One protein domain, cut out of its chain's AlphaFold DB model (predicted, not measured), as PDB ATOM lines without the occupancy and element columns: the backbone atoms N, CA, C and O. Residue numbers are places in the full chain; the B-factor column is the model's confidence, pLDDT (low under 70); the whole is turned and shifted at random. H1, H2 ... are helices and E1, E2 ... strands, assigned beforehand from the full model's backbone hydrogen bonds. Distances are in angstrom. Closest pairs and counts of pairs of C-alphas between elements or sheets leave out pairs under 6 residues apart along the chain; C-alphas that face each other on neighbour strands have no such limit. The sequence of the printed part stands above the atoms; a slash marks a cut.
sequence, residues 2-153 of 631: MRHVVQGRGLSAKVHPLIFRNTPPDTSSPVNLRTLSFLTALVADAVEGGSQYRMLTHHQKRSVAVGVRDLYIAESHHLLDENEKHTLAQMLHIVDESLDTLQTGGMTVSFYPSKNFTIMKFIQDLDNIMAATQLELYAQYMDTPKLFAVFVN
ATOM      1  N   MET A   2      43.963   2.866  20.970       36.12
ATOM      2  CA  MET A   2      43.529   3.239  22.339       36.12
ATOM      3  C   MET A   2      41.993   3.386  22.477       36.12
ATOM      4  O   MET A   2      41.408   2.840  23.404       36.12
ATOM      5  N   ARG A   3      41.327   3.966  21.464       37.56
ATOM      6  CA  ARG A   3      39.854   4.030  21.345       37.56
ATOM      7  C   ARG A   3      39.157   2.661  21.378       37.56
ATOM      8  O   ARG A   3      38.065   2.573  21.906       37.56
ATOM      9  N   HIS A   4      39.774   1.602  20.846       36.88
ATOM     10  CA  HIS A   4      39.155   0.270  20.802       36.88
ATOM     11  C   HIS A   4      39.290  -0.466  22.138       36.88
ATOM     12  O   HIS A   4      38.363  -1.155  22.525       36.88
ATOM     13  N   VAL A   5      40.386  -0.279  22.875       37.84
ATOM     14  CA  VAL A   5      40.601  -0.929  24.183       37.84
ATOM     15  C   VAL A   5      39.709  -0.309  25.262       37.84
ATOM     16  O   VAL A   5      39.049  -1.023  26.003       37.84
ATOM     17  N   VAL A   6      39.604   1.021  25.280       37.78
ATOM     18  CA  VAL A   6      38.733   1.778  26.197       37.78
ATOM     19  C   VAL A   6      37.236   1.563  25.905       37.78
ATOM     20  O   VAL A   6      36.385   1.762  26.763       37.78
ATOM     21  N   GLN A   7      36.901   1.139  24.685       38.03
ATOM     22  CA  GLN A   7      35.537   0.788  24.277       38.03
ATOM     23  C   GLN A   7      35.264  -0.725  24.336       38.03
ATOM     24  O   GLN A   7      34.230  -1.160  23.837       38.03
ATOM     25  N   GLY A   8      36.185  -1.536  24.879       34.38
ATOM     26  CA  GLY A   8      36.026  -2.995  24.981       34.38
ATOM     27  C   GLY A   8      36.075  -3.766  23.651       34.38
ATOM     28  O   GLY A   8      35.705  -4.930  23.599       34.38
ATOM     29  N   ARG A   9      36.532  -3.148  22.555       35.16
ATOM     30  CA  ARG A   9      36.547  -3.690  21.179       35.16
ATOM     31  C   ARG A   9      37.872  -4.342  20.758       35.16
ATOM     32  O   ARG A   9      38.128  -4.471  19.564       35.16
ATOM     33  N   GLY A  10      38.766  -4.682  21.682       38.38
ATOM     34  CA  GLY A  10      40.073  -5.202  21.278       38.38
ATOM     35  C   GLY A  10      40.894  -5.818  22.389       38.38
ATOM     36  O   GLY A  10      41.956  -5.285  22.688       38.38
ATOM     37  N   LEU A  11      40.431  -6.930  22.958       37.22
ATOM     38  CA  LEU A  11      41.248  -7.844  23.756       37.22
ATOM     39  C   LEU A  11      40.738  -9.281  23.548       37.22
ATOM     40  O   LEU A  11      39.546  -9.535  23.662       37.22
ATOM     41  N   SER A  12      41.642 -10.197  23.192       33.94
ATOM     42  CA  SER A  12      41.398 -11.651  23.181       33.94
ATOM     43  C   SER A  12      42.092 -12.283  24.390       33.94
ATOM     44  O   SER A  12      43.014 -11.667  24.928       33.94
ATOM     45  N   ALA A  13      41.720 -13.516  24.752       28.67
ATOM     46  CA  ALA A  13      42.180 -14.314  25.905       28.67
ATOM     47  C   ALA A  13      43.704 -14.604  26.004       28.67
ATOM     48  O   ALA A  13      44.142 -15.493  26.728       28.67
ATOM     49  N   LYS A  14      44.540 -13.874  25.265       34.03
ATOM     50  CA  LYS A  14      45.996 -13.849  25.396       34.03
ATOM     51  C   LYS A  14      46.403 -12.419  25.721       34.03
ATOM     52  O   LYS A  14      46.663 -11.626  24.815       34.03
ATOM     53  N   VAL A  15      46.427 -12.087  27.010       35.72
ATOM     54  CA  VAL A  15      46.870 -10.784  27.529       35.72
ATOM     55  C   VAL A  15      48.373 -10.618  27.263       35.72
ATOM     56  O   VAL A  15      49.229 -10.841  28.117       35.72
ATOM     57  N   HIS A  16      48.717 -10.244  26.030       34.88
ATOM     58  CA  HIS A  16      49.978  -9.578  25.731       34.88
ATOM     59  C   HIS A  16      49.889  -8.125  26.215       34.88
ATOM     60  O   HIS A  16      48.804  -7.539  26.183       34.88
ATOM     61  N   PRO A  17      51.005  -7.541  26.690       36.75
ATOM     62  CA  PRO A  17      50.995  -6.242  27.343       36.75
ATOM     63  C   PRO A  17      50.380  -5.218  26.396       36.75
ATOM     64  O   PRO A  17      50.776  -5.119  25.236       36.75
ATOM     65  N   LEU A  18      49.396  -4.476  26.894       42.72
ATOM     66  CA  LEU A  18      48.757  -3.378  26.190       42.72
ATOM     67  C   LEU A  18      49.833  -2.333  25.834       42.72
ATOM     68  O   LEU A  18      50.189  -1.467  26.630       42.72
ATOM     69  N   ILE A  19      50.426  -2.441  24.638       42.22
ATOM     70  CA  ILE A  19      51.411  -1.471  24.147       42.22
ATOM     71  C   ILE A  19      50.640  -0.217  23.728       42.22
ATOM     72  O   ILE A  19      50.168  -0.080  22.597       42.22
ATOM     73  N   PHE A  20      50.502   0.719  24.663       43.94
ATOM     74  CA  PHE A  20      50.121   2.094  24.359       43.94
ATOM     75  C   PHE A  20      51.283   2.796  23.636       43.94
ATOM     76  O   PHE A  20      52.450   2.491  23.881       43.94
ATOM     77  N   ARG A  21      50.957   3.724  22.722       35.78
ATOM     78  CA  ARG A  21      51.839   4.298  21.677       35.78
ATOM     79  C   ARG A  21      53.183   4.896  22.133       35.78
ATOM     80  O   ARG A  21      54.007   5.169  21.271       35.78
ATOM     81  N   ASN A  22      53.431   5.049  23.433       42.97
ATOM     82  CA  ASN A  22      54.575   5.786  23.968       42.97
ATOM     83  C   ASN A  22      55.446   4.899  24.873       42.97
ATOM     84  O   ASN A  22      55.712   5.222  26.027       42.97
ATOM     85  N   THR A  23      55.867   3.732  24.376       42.44
ATOM     86  CA  THR A  23      56.975   3.007  25.018       42.44
ATOM     87  C   THR A  23      58.274   3.555  24.423       42.44
ATOM     88  O   THR A  23      58.391   3.548  23.197       42.44
ATOM     89  N   PRO A  24      59.232   4.052  25.230       44.62
ATOM     90  CA  PRO A  24      60.520   4.492  24.713       44.62
ATOM     91  C   PRO A  24      61.150   3.362  23.883       44.62
ATOM     92  O   PRO A  24      61.175   2.226  24.363       44.62
ATOM     93  N   PRO A  25      61.639   3.631  22.661       42.25
ATOM     94  CA  PRO A  25      61.988   2.596  21.682       42.25
ATOM     95  C   PRO A  25      63.161   1.675  22.069       42.25
ATOM     96  O   PRO A  25      63.443   0.731  21.340       42.25
ATOM     97  N   ASP A  26      63.811   1.888  23.218       44.34
ATOM     98  CA  ASP A  26      65.160   1.376  23.479       44.34
ATOM     99  C   ASP A  26      65.316   0.424  24.674       44.34
ATOM    100  O   ASP A  26      66.403   0.311  25.232       44.34
ATOM    101  N   THR A  27      64.286  -0.321  25.093       44.47
ATOM    102  CA  THR A  27      64.517  -1.395  26.081       44.47
ATOM    103  C   THR A  27      63.547  -2.574  25.933       44.47
ATOM    104  O   THR A  27      62.336  -2.407  25.889       44.47
ATOM    105  N   SER A  28      64.076  -3.801  25.916       48.53
ATOM    106  CA  SER A  28      63.312  -5.064  25.943       48.53
ATOM    107  C   SER A  28      62.750  -5.414  27.335       48.53
ATOM    108  O   SER A  28      61.848  -6.238  27.466       48.53
ATOM    109  N   SER A  29      63.253  -4.763  28.391       55.19
ATOM    110  CA  SER A  29      62.900  -4.998  29.802       55.19
ATOM    111  C   SER A  29      61.528  -4.448  30.278       55.19
ATOM    112  O   SER A  29      60.866  -5.149  31.043       55.19
ATOM    113  N   PRO A  30      61.025  -3.265  29.854       60.09
ATOM    114  CA  PRO A  30      59.779  -2.673  30.361       60.09
ATOM    115  C   PRO A  30      58.522  -3.418  29.925       60.09
ATOM    116  O   PRO A  30      57.527  -3.407  30.644       60.09
ATOM    117  N   VAL A  31      58.567  -4.055  28.752       60.38
ATOM    118  CA  VAL A  31      57.461  -4.862  28.228       60.38
ATOM    119  C   VAL A  31      57.225  -6.062  29.140       60.38
ATOM    120  O   VAL A  31      56.086  -6.302  29.522       60.38
ATOM    121  N   ASN A  32      58.295  -6.745  29.570       66.38
ATOM    122  CA  ASN A  32      58.210  -7.871  30.502       66.38
ATOM    123  C   ASN A  32      57.587  -7.459  31.849       66.38
ATOM    124  O   ASN A  32      56.686  -8.124  32.349       66.38
ATOM    125  N   LEU A  33      57.993  -6.309  32.394       66.50
ATOM    126  CA  LEU A  33      57.494  -5.796  33.680       66.50
ATOM    127  C   LEU A  33      56.006  -5.408  33.672       66.50
ATOM    128  O   LEU A  33      55.426  -5.191  34.732       66.50
ATOM    129  N   ARG A  34      55.398  -5.302  32.485       69.88
ATOM    130  CA  ARG A  34      53.965  -5.043  32.280       69.88
ATOM    131  C   ARG A  34      53.161  -6.320  32.021       69.88
ATOM    132  O   ARG A  34      51.950  -6.237  31.847       69.88
ATOM    133  N   THR A  35      53.807  -7.483  31.926       70.50
ATOM    134  CA  THR A  35      53.121  -8.741  31.602       70.50
ATOM    135  C   THR A  35      52.368  -9.293  32.800       70.50
ATOM    136  O   THR A  35      52.851  -9.234  33.931       70.50
ATOM    137  N   LEU A  36      51.223  -9.922  32.536       76.06
ATOM    138  CA  LEU A  36      50.467 -10.639  33.559       76.06
ATOM    139  C   LEU A  36      51.326 -11.707  34.252       76.06
ATOM    140  O   LEU A  36      51.249 -11.840  35.467       76.06
ATOM    141  N   SER A  37      52.195 -12.412  33.520       76.31
ATOM    142  CA  SER A  37      53.117 -13.398  34.099       76.31
ATOM    143  C   SER A  37      54.063 -12.790  35.134       76.31
ATOM    144  O   SER A  37      54.288 -13.387  36.184       76.31
ATOM    145  N   PHE A  38      54.590 -11.592  34.873       81.56
ATOM    146  CA  PHE A  38      55.447 -10.896  35.828       81.56
ATOM    147  C   PHE A  38      54.657 -10.410  37.048       81.56
ATOM    148  O   PHE A  38      55.108 -10.580  38.178       81.56
ATOM    149  N   LEU A  39      53.463  -9.849  36.834       84.62
ATOM    150  CA  LEU A  39      52.587  -9.408  37.924       84.62
ATOM    151  C   LEU A  39      52.142 -10.590  38.799       84.62
ATOM    152  O   LEU A  39      52.205 -10.501  40.016       84.62
ATOM    153  N   THR A  40      51.799 -11.725  38.187       84.81
ATOM    154  CA  THR A  40      51.444 -12.971  38.888       84.81
ATOM    155  C   THR A  40      52.616 -13.479  39.730       84.81
ATOM    156  O   THR A  40      52.435 -13.845  40.889       84.81
ATOM    157  N   ALA A  41      53.838 -13.449  39.186       83.75
ATOM    158  CA  ALA A  41      55.038 -13.830  39.930       83.75
ATOM    159  C   ALA A  41      55.309 -12.894  41.119       83.75
ATOM    160  O   ALA A  41      55.693 -13.360  42.188       83.75
ATOM    161  N   LEU A  42      55.064 -11.589  40.953       84.81
ATOM    162  CA  LEU A  42      55.184 -10.603  42.028       84.81
ATOM    163  C   LEU A  42      54.180 -10.829  43.163       84.81
ATOM    164  O   LEU A  42      54.488 -10.475  44.292       84.81
ATOM    165  N   VAL A  43      52.990 -11.369  42.895       88.38
ATOM    166  CA  VAL A  43      51.954 -11.544  43.932       88.38
ATOM    167  C   VAL A  43      51.896 -12.949  44.533       88.38
ATOM    168  O   VAL A  43      51.241 -13.135  45.556       88.38
ATOM    169  N   ALA A  44      52.605 -13.922  43.948       84.44
ATOM    170  CA  ALA A  44      52.627 -15.312  44.414       84.44
ATOM    171  C   ALA A  44      53.037 -15.454  45.895       84.44
ATOM    172  O   ALA A  44      52.536 -16.336  46.590       84.44
ATOM    173  N   ASP A  45      53.888 -14.550  46.392       78.06
ATOM    174  CA  ASP A  45      54.148 -14.338  47.816       78.06
ATOM    175  C   ASP A  45      54.070 -12.835  48.112       78.06
ATOM    176  O   ASP A  45      54.896 -12.050  47.652       78.06
ATOM    177  N   ALA A  46      53.078 -12.408  48.895       69.56
ATOM    178  CA  ALA A  46      52.855 -10.989  49.174       69.56
ATOM    179  C   ALA A  46      54.014 -10.318  49.944       69.56
ATOM    180  O   ALA A  46      54.244  -9.112  49.794       69.56
ATOM    181  N   VAL A  47      54.750 -11.067  50.773       74.94
ATOM    182  CA  VAL A  47      55.876 -10.547  51.567       74.94
ATOM    183  C   VAL A  47      57.119 -10.423  50.690       74.94
ATOM    184  O   VAL A  47      57.778  -9.374  50.692       74.94
ATOM    185  N   GLU A  48      57.418 -11.465  49.917       79.50
ATOM    186  CA  GLU A  48      58.553 -11.476  48.994       79.50
ATOM    187  C   GLU A  48      58.330 -10.503  47.828       79.50
ATOM    188  O   GLU A  48      59.206  -9.696  47.516       79.50
ATOM    189  N   GLY A  49      57.119 -10.478  47.277       82.88
ATOM    190  CA  GLY A  49      56.666  -9.591  46.213       82.88
ATOM    191  C   GLY A  49      56.826  -8.111  46.524       82.88
ATOM    192  O   GLY A  49      57.400  -7.352  45.740       82.88
ATOM    193  N   GLY A  50      56.411  -7.690  47.723       84.38
ATOM    194  CA  GLY A  50      56.642  -6.325  48.196       84.38
ATOM    195  C   GLY A  50      58.134  -5.979  48.305       84.38
ATOM    196  O   GLY A  50      58.532  -4.843  48.039       84.38
ATOM    197  N   SER A  51      58.985  -6.945  48.669       84.94
ATOM    198  CA  SER A  51      60.442  -6.761  48.716       84.94
ATOM    199  C   SER A  51      61.051  -6.644  47.316       84.94
ATOM    200  O   SER A  51      61.789  -5.694  47.045       84.94
ATOM    201  N   GLN A  52      60.671  -7.545  46.408       85.44
ATOM    202  CA  GLN A  52      61.097  -7.540  45.009       85.44
ATOM    203  C   GLN A  52      60.683  -6.240  44.308       85.44
ATOM    204  O   GLN A  52      61.514  -5.597  43.667       85.44
ATOM    205  N   TYR A  53      59.444  -5.779  44.509       89.19
ATOM    206  CA  TYR A  53      58.979  -4.494  43.986       89.19
ATOM    207  C   TYR A  53      59.798  -3.315  44.530       89.19
ATOM    208  O   TYR A  53      60.182  -2.418  43.776       89.19
ATOM    209  N   ARG A  54      60.129  -3.301  45.831       89.88
ATOM    210  CA  ARG A  54      60.947  -2.229  46.427       89.88
ATOM    211  C   ARG A  54      62.341  -2.130  45.809       89.88
ATOM    212  O   ARG A  54      62.830  -1.005  45.682       89.88
ATOM    213  N   MET A  55      62.930  -3.259  45.405       89.19
ATOM    214  CA  MET A  55      64.239  -3.332  44.742       89.19
ATOM    215  C   MET A  55      64.229  -2.835  43.289       89.19
ATOM    216  O   MET A  55      65.296  -2.575  42.732       89.19
ATOM    217  N   LEU A  56      63.054  -2.674  42.669       87.69
ATOM    218  CA  LEU A  56      62.948  -2.133  41.317       87.69
ATOM    219  C   LEU A  56      63.407  -0.670  41.263       87.69
ATOM    220  O   LEU A  56      63.119   0.145  42.147       87.69
ATOM    221  N   THR A  57      64.071  -0.308  40.167       87.38
ATOM    222  CA  THR A  57      64.386   1.092  39.857       87.38
ATOM    223  C   THR A  57      63.112   1.905  39.623       87.38
ATOM    224  O   THR A  57      62.050   1.365  39.309       87.38
ATOM    225  N   HIS A  58      63.214   3.232  39.698       85.06
ATOM    226  CA  HIS A  58      62.084   4.139  39.470       85.06
ATOM    227  C   HIS A  58      61.371   3.895  38.122       85.06
ATOM    228  O   HIS A  58      60.146   3.829  38.055       85.06
ATOM    229  N   HIS A  59      62.130   3.690  37.041       82.88
ATOM    230  CA  HIS A  59      61.578   3.411  35.709       82.88
ATOM    231  C   HIS A  59      60.870   2.045  35.630       82.88
ATOM    232  O   HIS A  59      59.836   1.894  34.975       82.88
ATOM    233  N   GLN A  60      61.409   1.037  36.317       83.44
ATOM    234  CA  GLN A  60      60.792  -0.286  36.391       83.44
ATOM    235  C   GLN A  60      59.496  -0.243  37.206       83.44
ATOM    236  O   GLN A  60      58.493  -0.791  36.759       83.44
ATOM    237  N   LYS A  61      59.472   0.495  38.324       89.50
ATOM    238  CA  LYS A  61      58.253   0.745  39.109       89.50
ATOM    239  C   LYS A  61      57.166   1.424  38.279       89.50
ATOM    240  O   LYS A  61      56.032   0.964  38.300       89.50
ATOM    241  N   ARG A  62      57.515   2.427  37.458       86.81
ATOM    242  CA  ARG A  62      56.572   3.036  36.495       86.81
ATOM    243  C   ARG A  62      55.996   2.008  35.531       86.81
ATOM    244  O   ARG A  62      54.808   2.035  35.237       86.81
ATOM    245  N   SER A  63      56.833   1.097  35.036       82.25
ATOM    246  CA  SER A  63      56.390   0.055  34.105       82.25
ATOM    247  C   SER A  63      55.400  -0.901  34.767       82.25
ATOM    248  O   SER A  63      54.357  -1.169  34.182       82.25
ATOM    249  N   VAL A  64      55.665  -1.329  36.002       86.50
ATOM    250  CA  VAL A  64      54.725  -2.141  36.792       86.50
ATOM    251  C   VAL A  64      53.421  -1.383  37.055       86.50
ATOM    252  O   VAL A  64      52.347  -1.922  36.819       86.50
ATOM    253  N   ALA A  65      53.502  -0.117  37.471       89.12
ATOM    254  CA  ALA A  65      52.345   0.739  37.734       89.12
ATOM    255  C   ALA A  65      51.438   0.909  36.500       89.12
ATOM    256  O   ALA A  65      50.217   0.822  36.610       89.12
ATOM    257  N   VAL A  66      52.029   1.074  35.311       83.69
ATOM    258  CA  VAL A  66      51.289   1.067  34.039       83.69
ATOM    259  C   VAL A  66      50.587  -0.278  33.818       83.69
ATOM    260  O   VAL A  66      49.401  -0.284  33.521       83.69
ATOM    261  N   GLY A  67      51.263  -1.411  34.039       82.62
ATOM    262  CA  GLY A  67      50.629  -2.733  33.925       82.62
ATOM    263  C   GLY A  67      49.432  -2.914  34.871       82.62
ATOM    264  O   GLY A  67      48.391  -3.420  34.463       82.62
ATOM    265  N   VAL A  68      49.537  -2.433  36.113       89.31
ATOM    266  CA  VAL A  68      48.439  -2.472  37.099       89.31
ATOM    267  C   VAL A  68      47.266  -1.581  36.686       89.31
ATOM    268  O   VAL A  68      46.112  -1.998  36.787       89.31
ATOM    269  N   ARG A  69      47.540  -0.374  36.178       87.25
ATOM    270  CA  ARG A  69      46.522   0.509  35.585       87.25
ATOM    271  C   ARG A  69      45.754  -0.195  34.474       87.25
ATOM    272  O   ARG A  69      44.532  -0.104  34.415       87.25
ATOM    273  N   ASP A  70      46.481  -0.878  33.606       78.31
ATOM    274  CA  ASP A  70      45.918  -1.522  32.431       78.31
ATOM    275  C   ASP A  70      45.011  -2.700  32.817       78.31
ATOM    276  O   ASP A  70      43.892  -2.794  32.309       78.31
ATOM    277  N   LEU A  71      45.431  -3.524  33.788       80.50
ATOM    278  CA  LEU A  71      44.584  -4.563  34.385       80.50
ATOM    279  C   LEU A  71      43.328  -3.974  35.035       80.50
ATOM    280  O   LEU A  71      42.235  -4.500  34.856       80.50
ATOM    281  N   TYR A  72      43.454  -2.864  35.761       84.50
ATOM    282  CA  TYR A  72      42.300  -2.224  36.392       84.50
ATOM    283  C   TYR A  72      41.274  -1.728  35.370       84.50
ATOM    284  O   TYR A  72      40.070  -1.907  35.557       84.50
ATOM    285  N   ILE A  73      41.734  -1.105  34.282       73.44
ATOM    286  CA  ILE A  73      40.848  -0.668  33.199       73.44
ATOM    287  C   ILE A  73      40.169  -1.888  32.570       73.44
ATOM    288  O   ILE A  73      38.952  -1.867  32.402       73.44
ATOM    289  N   ALA A  74      40.913  -2.962  32.292       70.94
ATOM    290  CA  ALA A  74      40.343  -4.205  31.773       70.94
ATOM    291  C   ALA A  74      39.253  -4.776  32.703       70.94
ATOM    292  O   ALA A  74      38.174  -5.135  32.232       70.94
ATOM    293  N   GLU A  75      39.473  -4.765  34.021       79.44
ATOM    294  CA  GLU A  75      38.470  -5.236  34.982       79.44
ATOM    295  C   GLU A  75      37.237  -4.333  35.068       79.44
ATOM    296  O   GLU A  75      36.120  -4.821  35.215       79.44
ATOM    297  N   SER A  76      37.392  -3.017  34.904       67.94
ATOM    298  CA  SER A  76      36.241  -2.099  34.853       67.94
ATOM    299  C   SER A  76      35.294  -2.374  33.674       67.94
ATOM    300  O   SER A  76      34.145  -1.935  33.688       67.94
ATOM    301  N   HIS A  77      35.769  -3.136  32.684       59.81
ATOM    302  CA  HIS A  77      35.006  -3.646  31.549       59.81
ATOM    303  C   HIS A  77      34.689  -5.149  31.657       59.81
ATOM    304  O   HIS A  77      34.213  -5.730  30.684       59.81
ATOM    305  N   HIS A  78      34.927  -5.770  32.818       70.75
ATOM    306  CA  HIS A  78      34.710  -7.195  33.090       70.75
ATOM    307  C   HIS A  78      35.484  -8.139  32.157       70.75
ATOM    308  O   HIS A  78      34.987  -9.202  31.795       70.75
ATOM    309  N   LEU A  79      36.694  -7.739  31.754       65.62
ATOM    310  CA  LEU A  79      37.534  -8.507  30.829       65.62
ATOM    311  C   LEU A  79      38.527  -9.444  31.527       65.62
ATOM    312  O   LEU A  79      39.232 -10.166  30.827       65.62
ATOM    313  N   LEU A  80      38.621  -9.409  32.861       74.12
ATOM    314  CA  LEU A  80      39.525 -10.274  33.616       74.12
ATOM    315  C   LEU A  80      38.817 -11.545  34.099       74.12
ATOM    316  O   LEU A  80      37.653 -11.506  34.512       74.12
ATOM    317  N   ASP A  81      39.542 -12.661  34.116       79.12
ATOM    318  CA  ASP A  81      39.121 -13.868  34.828       79.12
ATOM    319  C   ASP A  81      39.340 -13.749  36.355       79.12
ATOM    320  O   ASP A  81      39.878 -12.767  36.867       79.12
ATOM    321  N   GLU A  82      38.903 -14.746  37.128       82.56
ATOM    322  CA  GLU A  82      39.011 -14.702  38.596       82.56
ATOM    323  C   GLU A  82      40.463 -14.707  39.113       82.56
ATOM    324  O   GLU A  82      40.751 -14.088  40.141       82.56
ATOM    325  N   ASN A  83      41.398 -15.347  38.404       81.50
ATOM    326  CA  ASN A  83      42.814 -15.358  38.785       81.50
ATOM    327  C   ASN A  83      43.467 -14.000  38.500       81.50
ATOM    328  O   ASN A  83      44.265 -13.491  39.293       81.50
ATOM    329  N   GLU A  84      43.111 -13.383  37.381       85.19
ATOM    330  CA  GLU A  84      43.553 -12.049  36.991       85.19
ATOM    331  C   GLU A  84      42.993 -10.975  37.930       85.19
ATOM    332  O   GLU A  84      43.743 -10.105  38.384       85.19
ATOM    333  N   LYS A  85      41.714 -11.073  38.318       86.06
ATOM    334  CA  LYS A  85      41.113 -10.224  39.363       86.06
ATOM    335  C   LYS A  85      41.836 -10.376  40.694       86.06
ATOM    336  O   LYS A  85      42.121  -9.375  41.354       86.06
ATOM    337  N   HIS A  86      42.163 -11.610  41.081       88.50
ATOM    338  CA  HIS A  86      42.938 -11.873  42.289       88.50
ATOM    339  C   HIS A  86      44.326 -11.216  42.222       88.50
ATOM    340  O   HIS A  86      44.745 -10.542  43.166       88.50
ATOM    341  N   THR A  87      44.998 -11.337  41.075       88.69
ATOM    342  CA  THR A  87      46.318 -10.743  40.824       88.69
ATOM    343  C   THR A  87      46.266  -9.221  40.911       88.69
ATOM    344  O   THR A  87      47.078  -8.609  41.606       88.69
ATOM    345  N   LEU A  88      45.275  -8.595  40.269       90.94
ATOM    346  CA  LEU A  88      45.034  -7.158  40.361       90.94
ATOM    347  C   LEU A  88      44.818  -6.727  41.818       90.94
ATOM    348  O   LEU A  88      45.486  -5.803  42.282       90.94
ATOM    349  N   ALA A  89      43.940  -7.412  42.558       90.38
ATOM    350  CA  ALA A  89      43.641  -7.082  43.950       90.38
ATOM    351  C   ALA A  89      44.897  -7.101  44.841       90.38
ATOM    352  O   ALA A  89      45.082  -6.204  45.665       90.38
ATOM    353  N   GLN A  90      45.791  -8.075  44.650       91.19
ATOM    354  CA  GLN A  90      47.054  -8.147  45.389       91.19
ATOM    355  C   GLN A  90      48.063  -7.085  44.935       91.19
ATOM    356  O   GLN A  90      48.702  -6.446  45.776       91.19
ATOM    357  N   MET A  91      48.167  -6.821  43.630       92.06
ATOM    358  CA  MET A  91      49.059  -5.785  43.099       92.06
ATOM    359  C   MET A  91      48.731  -4.389  43.643       92.06
ATOM    360  O   MET A  91      49.658  -3.628  43.930       92.06
ATOM    361  N   LEU A  92      47.451  -4.062  43.862       90.50
ATOM    362  CA  LEU A  92      47.028  -2.786  44.462       90.50
ATOM    363  C   LEU A  92      47.619  -2.548  45.864       90.50
ATOM    364  O   LEU A  92      47.741  -1.396  46.284       90.50
ATOM    365  N   HIS A  93      48.001  -3.612  46.579       88.94
ATOM    366  CA  HIS A  93      48.663  -3.537  47.883       88.94
ATOM    367  C   HIS A  93      50.195  -3.464  47.807       88.94
ATOM    368  O   HIS A  93      50.821  -3.071  48.791       88.94
ATOM    369  N   ILE A  94      50.797  -3.851  46.677       88.69
ATOM    370  CA  ILE A  94      52.256  -3.910  46.489       88.69
ATOM    371  C   ILE A  94      52.806  -2.620  45.880       88.69
ATOM    372  O   ILE A  94      53.903  -2.192  46.248       88.69
ATOM    373  N   VAL A  95      52.074  -2.003  44.948       89.19
ATOM    374  CA  VAL A  95      52.541  -0.787  44.272       89.19
ATOM    375  C   VAL A  95      52.665   0.388  45.247       89.19
ATOM    376  O   VAL A  95      51.822   0.593  46.117       89.19
ATOM    377  N   ASP A  96      53.740   1.166  45.081       80.25
ATOM    378  CA  ASP A  96      53.976   2.408  45.836       80.25
ATOM    379  C   ASP A  96      52.802   3.364  45.607       80.25
ATOM    380  O   ASP A  96      52.225   3.360  44.531       80.25
ATOM    381  N   GLU A  97      52.427   4.187  46.575       75.62
ATOM    382  CA  GLU A  97      51.320   5.138  46.434       75.62
ATOM    383  C   GLU A  97      51.807   6.539  46.042       75.62
ATOM    384  O   GLU A  97      51.006   7.384  45.668       75.62
ATOM    385  N   SER A  98      53.114   6.795  46.116       78.44
ATOM    386  CA  SER A  98      53.711   8.122  45.918       78.44
ATOM    387  C   SER A  98      54.414   8.308  44.568       78.44
ATOM    388  O   SER A  98      54.998   9.362  44.313       78.44
ATOM    389  N   LEU A  99      54.376   7.300  43.688       84.88
ATOM    390  CA  LEU A  99      55.132   7.326  42.437       84.88
ATOM    391  C   LEU A  99      54.529   8.339  41.454       84.88
ATOM    392  O   LEU A  99      53.449   8.126  40.911       84.88
ATOM    393  N   ASP A 100      55.259   9.427  41.204       84.31
ATOM    394  CA  ASP A 100      54.908  10.486  40.244       84.31
ATOM    395  C   ASP A 100      53.476  11.034  40.384       84.31
ATOM    396  O   ASP A 100      52.846  11.427  39.398       84.31
ATOM    397  N   THR A 101      52.955  11.080  41.612       86.31
ATOM    398  CA  THR A 101      51.659  11.703  41.883       86.31
ATOM    399  C   THR A 101      51.706  13.198  41.578       86.31
ATOM    400  O   THR A 101      52.682  13.876  41.908       86.31
ATOM    401  N   LEU A 102      50.631  13.731  41.007       84.19
ATOM    402  CA  LEU A 102      50.478  15.146  40.688       84.19
ATOM    403  C   LEU A 102      49.478  15.797  41.652       84.19
ATOM    404  O   LEU A 102      48.450  15.216  41.975       84.19
ATOM    405  N   GLN A 103      49.751  17.027  42.084       77.19
ATOM    406  CA  GLN A 103      48.764  17.853  42.780       77.19
ATOM    407  C   GLN A 103      48.031  18.726  41.763       77.19
ATOM    408  O   GLN A 103      48.643  19.577  41.120       77.19
ATOM    409  N   THR A 104      46.721  18.539  41.627       65.25
ATOM    410  CA  THR A 104      45.878  19.376  40.766       65.25
ATOM    411  C   THR A 104      44.522  19.608  41.415       65.25
ATOM    412  O   THR A 104      43.915  18.691  41.962       65.25
ATOM    413  N   GLY A 105      44.051  20.857  41.425       55.66
ATOM    414  CA  GLY A 105      42.752  21.180  42.024       55.66
ATOM    415  C   GLY A 105      42.649  20.915  43.531       55.66
ATOM    416  O   GLY A 105      41.549  20.684  44.018       55.66
ATOM    417  N   GLY A 106      43.773  20.895  44.260       59.81
ATOM    418  CA  GLY A 106      43.809  20.509  45.678       59.81
ATOM    419  C   GLY A 106      43.645  19.005  45.926       59.81
ATOM    420  O   GLY A 106      43.408  18.606  47.062       59.81
ATOM    421  N   MET A 107      43.752  18.183  44.881       69.75
ATOM    422  CA  MET A 107      43.712  16.727  44.959       69.75
ATOM    423  C   MET A 107      45.047  16.141  44.527       69.75
ATOM    424  O   MET A 107      45.651  16.586  43.544       69.75
ATOM    425  N   THR A 108      45.450  15.072  45.206       82.00
ATOM    426  CA  THR A 108      46.506  14.200  44.708       82.00
ATOM    427  C   THR A 108      45.906  13.295  43.639       82.00
ATOM    428  O   THR A 108      44.919  12.598  43.888       82.00
ATOM    429  N   VAL A 109      46.490  13.296  42.445       84.12
ATOM    430  CA  VAL A 109      46.124  12.403  41.342       84.12
ATOM    431  C   VAL A 109      47.300  11.485  41.012       84.12
ATOM    432  O   VAL A 109      48.461  11.888  41.069       84.12
ATOM    433  N   SER A 110      46.990  10.244  40.662       90.38
ATOM    434  CA  SER A 110      47.923   9.214  40.211       90.38
ATOM    435  C   SER A 110      47.540   8.753  38.805       90.38
ATOM    436  O   SER A 110      46.371   8.800  38.417       90.38
ATOM    437  N   PHE A 111      48.513   8.271  38.036       89.12
ATOM    438  CA  PHE A 111      48.263   7.669  36.724       89.12
ATOM    439  C   PHE A 111      47.861   6.186  36.806       89.12
ATOM    440  O   PHE A 111      47.480   5.604  35.794       89.12
ATOM    441  N   TYR A 112      47.928   5.575  37.990       89.94
ATOM    442  CA  TYR A 112      47.611   4.167  38.234       89.94
ATOM    443  C   TYR A 112      46.861   3.986  39.564       89.94
ATOM    444  O   TYR A 112      47.002   4.819  40.469       89.94
ATOM    445  N   PRO A 113      46.075   2.907  39.707       89.75
ATOM    446  CA  PRO A 113      45.376   2.617  40.942       89.75
ATOM    447  C   PRO A 113      46.310   1.994  41.975       89.75
ATOM    448  O   PRO A 113      47.230   1.242  41.653       89.75
ATOM    449  N   SER A 114      46.023   2.265  43.240       90.00
ATOM    450  CA  SER A 114      46.677   1.639  44.389       90.00
ATOM    451  C   SER A 114      45.693   1.550  45.553       90.00
ATOM    452  O   SER A 114      44.548   1.993  45.439       90.00
ATOM    453  N   LYS A 115      46.136   1.018  46.695       84.88
ATOM    454  CA  LYS A 115      45.339   0.964  47.927       84.88
ATOM    455  C   LYS A 115      44.724   2.317  48.310       84.88
ATOM    456  O   LYS A 115      43.586   2.339  48.776       84.88
ATOM    457  N   ASN A 116      45.445   3.420  48.107       82.25
ATOM    458  CA  ASN A 116      44.932   4.759  48.392       82.25
ATOM    459  C   ASN A 116      44.279   5.429  47.179       82.25
ATOM    460  O   ASN A 116      43.325   6.177  47.364       82.25
ATOM    461  N   PHE A 117      44.712   5.135  45.951       85.19
ATOM    462  CA  PHE A 117      44.159   5.708  44.719       85.19
ATOM    463  C   PHE A 117      43.167   4.749  44.055       85.19
ATOM    464  O   PHE A 117      43.466   4.120  43.045       85.19
ATOM    465  N   THR A 118      41.976   4.610  44.635       78.81
ATOM    466  CA  THR A 118      41.003   3.579  44.225       78.81
ATOM    467  C   THR A 118      39.908   4.083  43.292       78.81
ATOM    468  O   THR A 118      39.120   3.291  42.785       78.81
ATOM    469  N   ILE A 119      39.795   5.398  43.091       74.81
ATOM    470  CA  ILE A 119      38.687   5.983  42.334       74.81
ATOM    471  C   ILE A 119      39.221   6.530  41.017       74.81
ATOM    472  O   ILE A 119      39.985   7.492  41.008       74.81
ATOM    473  N   MET A 120      38.775   5.948  39.904       79.81
ATOM    474  CA  MET A 120      39.059   6.472  38.570       79.81
ATOM    475  C   MET A 120      38.182   7.700  38.281       79.81
ATOM    476  O   MET A 120      36.969   7.697  38.518       79.81
ATOM    477  N   LYS A 121      38.803   8.760  37.773       72.50
ATOM    478  CA  LYS A 121      38.188  10.015  37.336       72.50
ATOM    479  C   LYS A 121      38.750  10.431  35.990       72.50
ATOM    480  O   LYS A 121      39.739   9.881  35.519       72.50
ATOM    481  N   PHE A 122      38.111  11.426  35.393       73.44
ATOM    482  CA  PHE A 122      38.509  11.978  34.113       73.44
ATOM    483  C   PHE A 122      38.810  13.461  34.274       73.44
ATOM    484  O   PHE A 122      37.966  14.206  34.774       73.44
ATOM    485  N   ILE A 123      40.007  13.875  33.871       68.81
ATOM    486  CA  ILE A 123      40.414  15.280  33.842       68.81
ATOM    487  C   ILE A 123      40.556  15.702  32.389       68.81
ATOM    488  O   ILE A 123      41.268  15.066  31.608       68.81
ATOM    489  N   GLN A 124      39.846  16.767  32.035       69.88
ATOM    490  CA  GLN A 124      39.961  17.389  30.727       69.88
ATOM    491  C   GLN A 124      41.225  18.253  30.670       69.88
ATOM    492  O   GLN A 124      41.544  18.937  31.643       69.88
ATOM    493  N   ASP A 125      41.923  18.205  29.539       72.31
ATOM    494  CA  ASP A 125      43.078  19.037  29.205       72.31
ATOM    495  C   ASP A 125      44.215  18.961  30.245       72.31
ATOM    496  O   ASP A 125      44.857  19.955  30.593       72.31
ATOM    497  N   LEU A 126      44.473  17.750  30.767       76.38
ATOM    498  CA  LEU A 126      45.563  17.469  31.717       76.38
ATOM    499  C   LEU A 126      46.944  17.853  31.150       76.38
ATOM    500  O   LEU A 126      47.869  18.167  31.898       76.38
ATOM    501  N   ASP A 127      47.078  17.874  29.825       79.88
ATOM    502  CA  ASP A 127      48.267  18.312  29.100       79.88
ATOM    503  C   ASP A 127      48.594  19.800  29.287       79.88
ATOM    504  O   ASP A 127      49.748  20.191  29.128       79.88
ATOM    505  N   ASN A 128      47.630  20.618  29.716       77.56
ATOM    506  CA  ASN A 128      47.859  22.033  30.015       77.56
ATOM    507  C   ASN A 128      48.520  22.281  31.379       77.56
ATOM    508  O   ASN A 128      48.945  23.406  31.660       77.56
ATOM    509  N   ILE A 129      48.566  21.270  32.250       73.12
ATOM    510  CA  ILE A 129      49.061  21.401  33.628       73.12
ATOM    511  C   ILE A 129      50.274  20.515  33.926       73.12
ATOM    512  O   ILE A 129      50.800  20.569  35.036       73.12
ATOM    513  N   MET A 130      50.741  19.720  32.960       76.81
ATOM    514  CA  MET A 130      51.788  18.728  33.190       76.81
ATOM    515  C   MET A 130      52.765  18.621  32.011       76.81
ATOM    516  O   MET A 130      52.402  18.840  30.859       76.81
ATOM    517  N   ALA A 131      54.025  18.272  32.294       76.50
ATOM    518  CA  ALA A 131      55.035  18.069  31.260       76.50
ATOM    519  C   ALA A 131      54.703  16.853  30.375       76.50
ATOM    520  O   ALA A 131      54.226  15.828  30.867       76.50
ATOM    521  N   ALA A 132      55.036  16.934  29.081       72.56
ATOM    522  CA  ALA A 132      54.741  15.884  28.099       72.56
ATOM    523  C   ALA A 132      55.246  14.492  28.526       72.56
ATOM    524  O   ALA A 132      54.530  13.508  28.384       72.56
ATOM    525  N   THR A 133      56.428  14.411  29.140       69.69
ATOM    526  CA  THR A 133      57.032  13.147  29.601       69.69
ATOM    527  C   THR A 133      56.277  12.474  30.750       69.69
ATOM    528  O   THR A 133      56.363  11.261  30.911       69.69
ATOM    529  N   GLN A 134      55.540  13.234  31.563       73.62
ATOM    530  CA  GLN A 134      54.668  12.684  32.606       73.62
ATOM    531  C   GLN A 134      53.280  12.355  32.049       73.62
ATOM    532  O   GLN A 134      52.656  11.392  32.486       73.62
ATOM    533  N   LEU A 135      52.819  13.114  31.051       77.38
ATOM    534  CA  LEU A 135      51.540  12.896  30.374       77.38
ATOM    535  C   LEU A 135      51.454  11.521  29.714       77.38
ATOM    536  O   LEU A 135      50.398  10.899  29.743       77.38
ATOM    537  N   GLU A 136      52.575  11.011  29.204       76.75
ATOM    538  CA  GLU A 136      52.671   9.672  28.610       76.75
ATOM    539  C   GLU A 136      52.288   8.534  29.573       76.75
ATOM    540  O   GLU A 136      51.925   7.445  29.124       76.75
ATOM    541  N   LEU A 137      52.343   8.773  30.889       79.25
ATOM    542  CA  LEU A 137      51.960   7.793  31.904       79.25
ATOM    543  C   LEU A 137      50.444   7.721  32.121       79.25
ATOM    544  O   LEU A 137      49.958   6.714  32.634       79.25
ATOM    545  N   TYR A 138      49.686   8.744  31.729       81.62
ATOM    546  CA  TYR A 138      48.238   8.798  31.921       81.62
ATOM    547  C   TYR A 138      47.503   8.199  30.720       81.62
ATOM    548  O   TYR A 138      47.897   8.373  29.568       81.62
ATOM    549  N   ALA A 139      46.417   7.472  30.984       74.50
ATOM    550  CA  ALA A 139      45.606   6.900  29.918       74.50
ATOM    551  C   ALA A 139      44.692   7.983  29.329       74.50
ATOM    552  O   ALA A 139      43.830   8.518  30.021       74.50
ATOM    553  N   GLN A 140      44.869   8.311  28.050       71.94
ATOM    554  CA  GLN A 140      43.998   9.258  27.359       71.94
ATOM    555  C   GLN A 140      42.730   8.543  26.863       71.94
ATOM    556  O   GLN A 140      42.784   7.619  26.054       71.94
ATOM    557  N   TYR A 141      41.580   8.968  27.374       61.34
ATOM    558  CA  TYR A 141      40.259   8.420  27.080       61.34
ATOM    559  C   TYR A 141      39.657   9.008  25.790       61.34
ATOM    560  O   TYR A 141      39.059   8.281  24.998       61.34
ATOM    561  N   MET A 142      39.832  10.314  25.550       49.56
ATOM    562  CA  MET A 142      39.333  11.022  24.357       49.56
ATOM    563  C   MET A 142      40.367  12.006  23.803       49.56
ATOM    564  O   MET A 142      41.159  12.566  24.560       49.56
ATOM    565  N   ASP A 143      40.348  12.215  22.482       52.72
ATOM    566  CA  ASP A 143      41.230  13.159  21.772       52.72
ATOM    567  C   ASP A 143      40.671  14.585  21.721       52.72
ATOM    568  O   ASP A 143      41.438  15.543  21.799       52.72
ATOM    569  N   THR A 144      39.346  14.727  21.637       53.31
ATOM    570  CA  THR A 144      38.676  16.032  21.597       53.31
ATOM    571  C   THR A 144      37.313  15.956  22.308       53.31
ATOM    572  O   THR A 144      36.426  15.255  21.815       53.31
ATOM    573  N   PRO A 145      37.123  16.653  23.445       53.19
ATOM    574  CA  PRO A 145      38.189  17.290  24.222       53.19
ATOM    575  C   PRO A 145      39.206  16.249  24.719       53.19
ATOM    576  O   PRO A 145      38.869  15.066  24.847       53.19
ATOM    577  N   LYS A 146      40.449  16.670  24.986       62.91
ATOM    578  CA  LYS A 146      41.463  15.751  25.511       62.91
ATOM    579  C   LYS A 146      41.074  15.356  26.924       62.91
ATOM    580  O   LYS A 146      41.044  16.197  27.816       62.91
ATOM    581  N   LEU A 147      40.751  14.089  27.137       61.38
ATOM    582  CA  LEU A 147      40.281  13.596  28.429       61.38
ATOM    583  C   LEU A 147      41.220  12.505  28.920       61.38
ATOM    584  O   LEU A 147      41.440  11.532  28.205       61.38
ATOM    585  N   PHE A 148      41.757  12.645  30.127       74.06
ATOM    586  CA  PHE A 148      42.721  11.709  30.703       74.06
ATOM    587  C   PHE A 148      42.124  11.018  31.924       74.06
ATOM    588  O   PHE A 148      41.549  11.674  32.793       74.06
ATOM    589  N   ALA A 149      42.261   9.696  31.992       75.94
ATOM    590  CA  ALA A 149      41.915   8.915  33.165       75.94
ATOM    591  C   ALA A 149      42.989   9.102  34.241       75.94
ATOM    592  O   ALA A 149      44.184   8.919  33.992       75.94
ATOM    593  N   VAL A 150      42.544   9.459  35.438       82.00
ATOM    594  CA  VAL A 150      43.372   9.638  36.631       82.00
ATOM    595  C   VAL A 150      42.782   8.826  37.773       82.00
ATOM    596  O   VAL A 150      41.571   8.627  37.841       82.00
ATOM    597  N   PHE A 151      43.618   8.398  38.706       84.19
ATOM    598  CA  PHE A 151      43.187   7.774  39.947       84.19
ATOM    599  C   PHE A 151      43.347   8.784  41.066       84.19
ATOM    600  O   PHE A 151      44.374   9.448  41.165       84.19
ATOM    601  N   VAL A 152      42.323   8.932  41.895       77.62
ATOM    602  CA  VAL A 152      42.318   9.875  43.014       77.62
ATOM    603  C   VAL A 152      42.166   9.144  44.325       77.62
ATOM    604  O   VAL A 152      41.522   8.090  44.404       77.62
ATOM    605  N   ASN A 153      42.747   9.735  45.366       73.50
ATOM    606  CA  ASN A 153      42.574   9.219  46.702       73.50
ATOM    607  C   ASN A 153      41.127   9.433  47.167       73.50
ATOM    608  O   ASN A 153      40.598  10.547  47.144       73.50
TER     609      ASN A 153
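Overview. This is residues 2 to 153 of the 631 residues of an uncharacterized protein of Neonectria ditissima (UniProt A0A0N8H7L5). One long helix, H5, runs through the middle, with a strongly twisted sheet of five strands over one side of it and the crossed helices H3, H4 and H6 grouped on its other side. Before them, the short helix H1 sits near strand E4, and residues 7 to 28, with no named element, lie toward the outside. The printed part has 152 residues, with seven named helices and five named strands in the order H1 H2 H3 H4 H5 H6 E1 E2 E3 H7 E4 E5; the class is mixed, helices and strands. The sheet is branched, its neighbour pairs antiparallel. The whole is compact, with a radius of gyration of the C-alphas of 14.8 A and spans of 41 by 32 by 32 A.

Arrangement. Start at H1, residues 2 to 6, which only grazes the sheet; its closest C-alpha to E4, residues 139 to 143, is that of Val 6, 6.9 A from that of Tyr 141. H2, residues 29 to 32, only just touches H5, residues 58 to 76, with 3 pairs of C-alphas within 8 A, made by 60 to 63 of H5 alone; the closest are Pro 30 and Ser 63, 5.7 A. The hub is H6, residues 82 to 94. It touches H3, residues 36 to 43, at a steep tilt of 54 degrees, the closest C-alphas being Thr 40 and Thr 87, 5.9 A. With residues 90 to 94 alone it touches H4, residues 46 to 55, closest at the C-alphas of Gly 50 and Ile 94, 5.3 A. H5 and H6 form a helical hairpin at a steep tilt of 40 degrees, opposite ways; the C-alphas of Leu 71 and Leu 88 are closest, 6.5 A. H5 is on the sheet at a height of 10.0 A, over E5, residues 146 to 152, and across the strands, at 80 degrees to E5 on the local plane, which is fitted to just 6 C-alphas. E1, residues 102 to 104, and E2, residues 107 to 110, form a hairpin, with N 102 and O 109 at 2.8 A. E5 has E2 and E4 on one side, N 110 to O 151 and N 149 to O 139 both being 2.8 A, and E3, residues 119 to 124, on the other, with N 121 and O 150 at 2.8 A. H7, residues 132 to 135, is not on the sheet. In H1, H3, H4 and H5 every O i to N i+4 pair is within hydrogen-bond range, in H6 8 of 9; H2 and H7 are too short for one.

Along the chain. Find C-alpha 2 at (43.529, 3.239, 22.339), where H1 begins. H3 measures 10.5 A and H4 14.4 A. From C-alpha 58 at (62.084, 4.139, 39.470), H5 runs 27.0 A; H6 then runs 18.8 A. E3 measures 16.3 A, E4 11.2 A and E5 18.5 A, ending at C-alpha 152, (42.318, 9.875, 43.014).

Size, cuts and confidence. The C-alphas farthest apart are those of Glu 48 and Thr 144, 43.6 A. The printed part has no cut, and the link from H1 to H2, 22 residues, is long. The mean pLDDT of the printed part is 71.3; look for values under 70 at residues 2 to 34 and 141 to 147, among others.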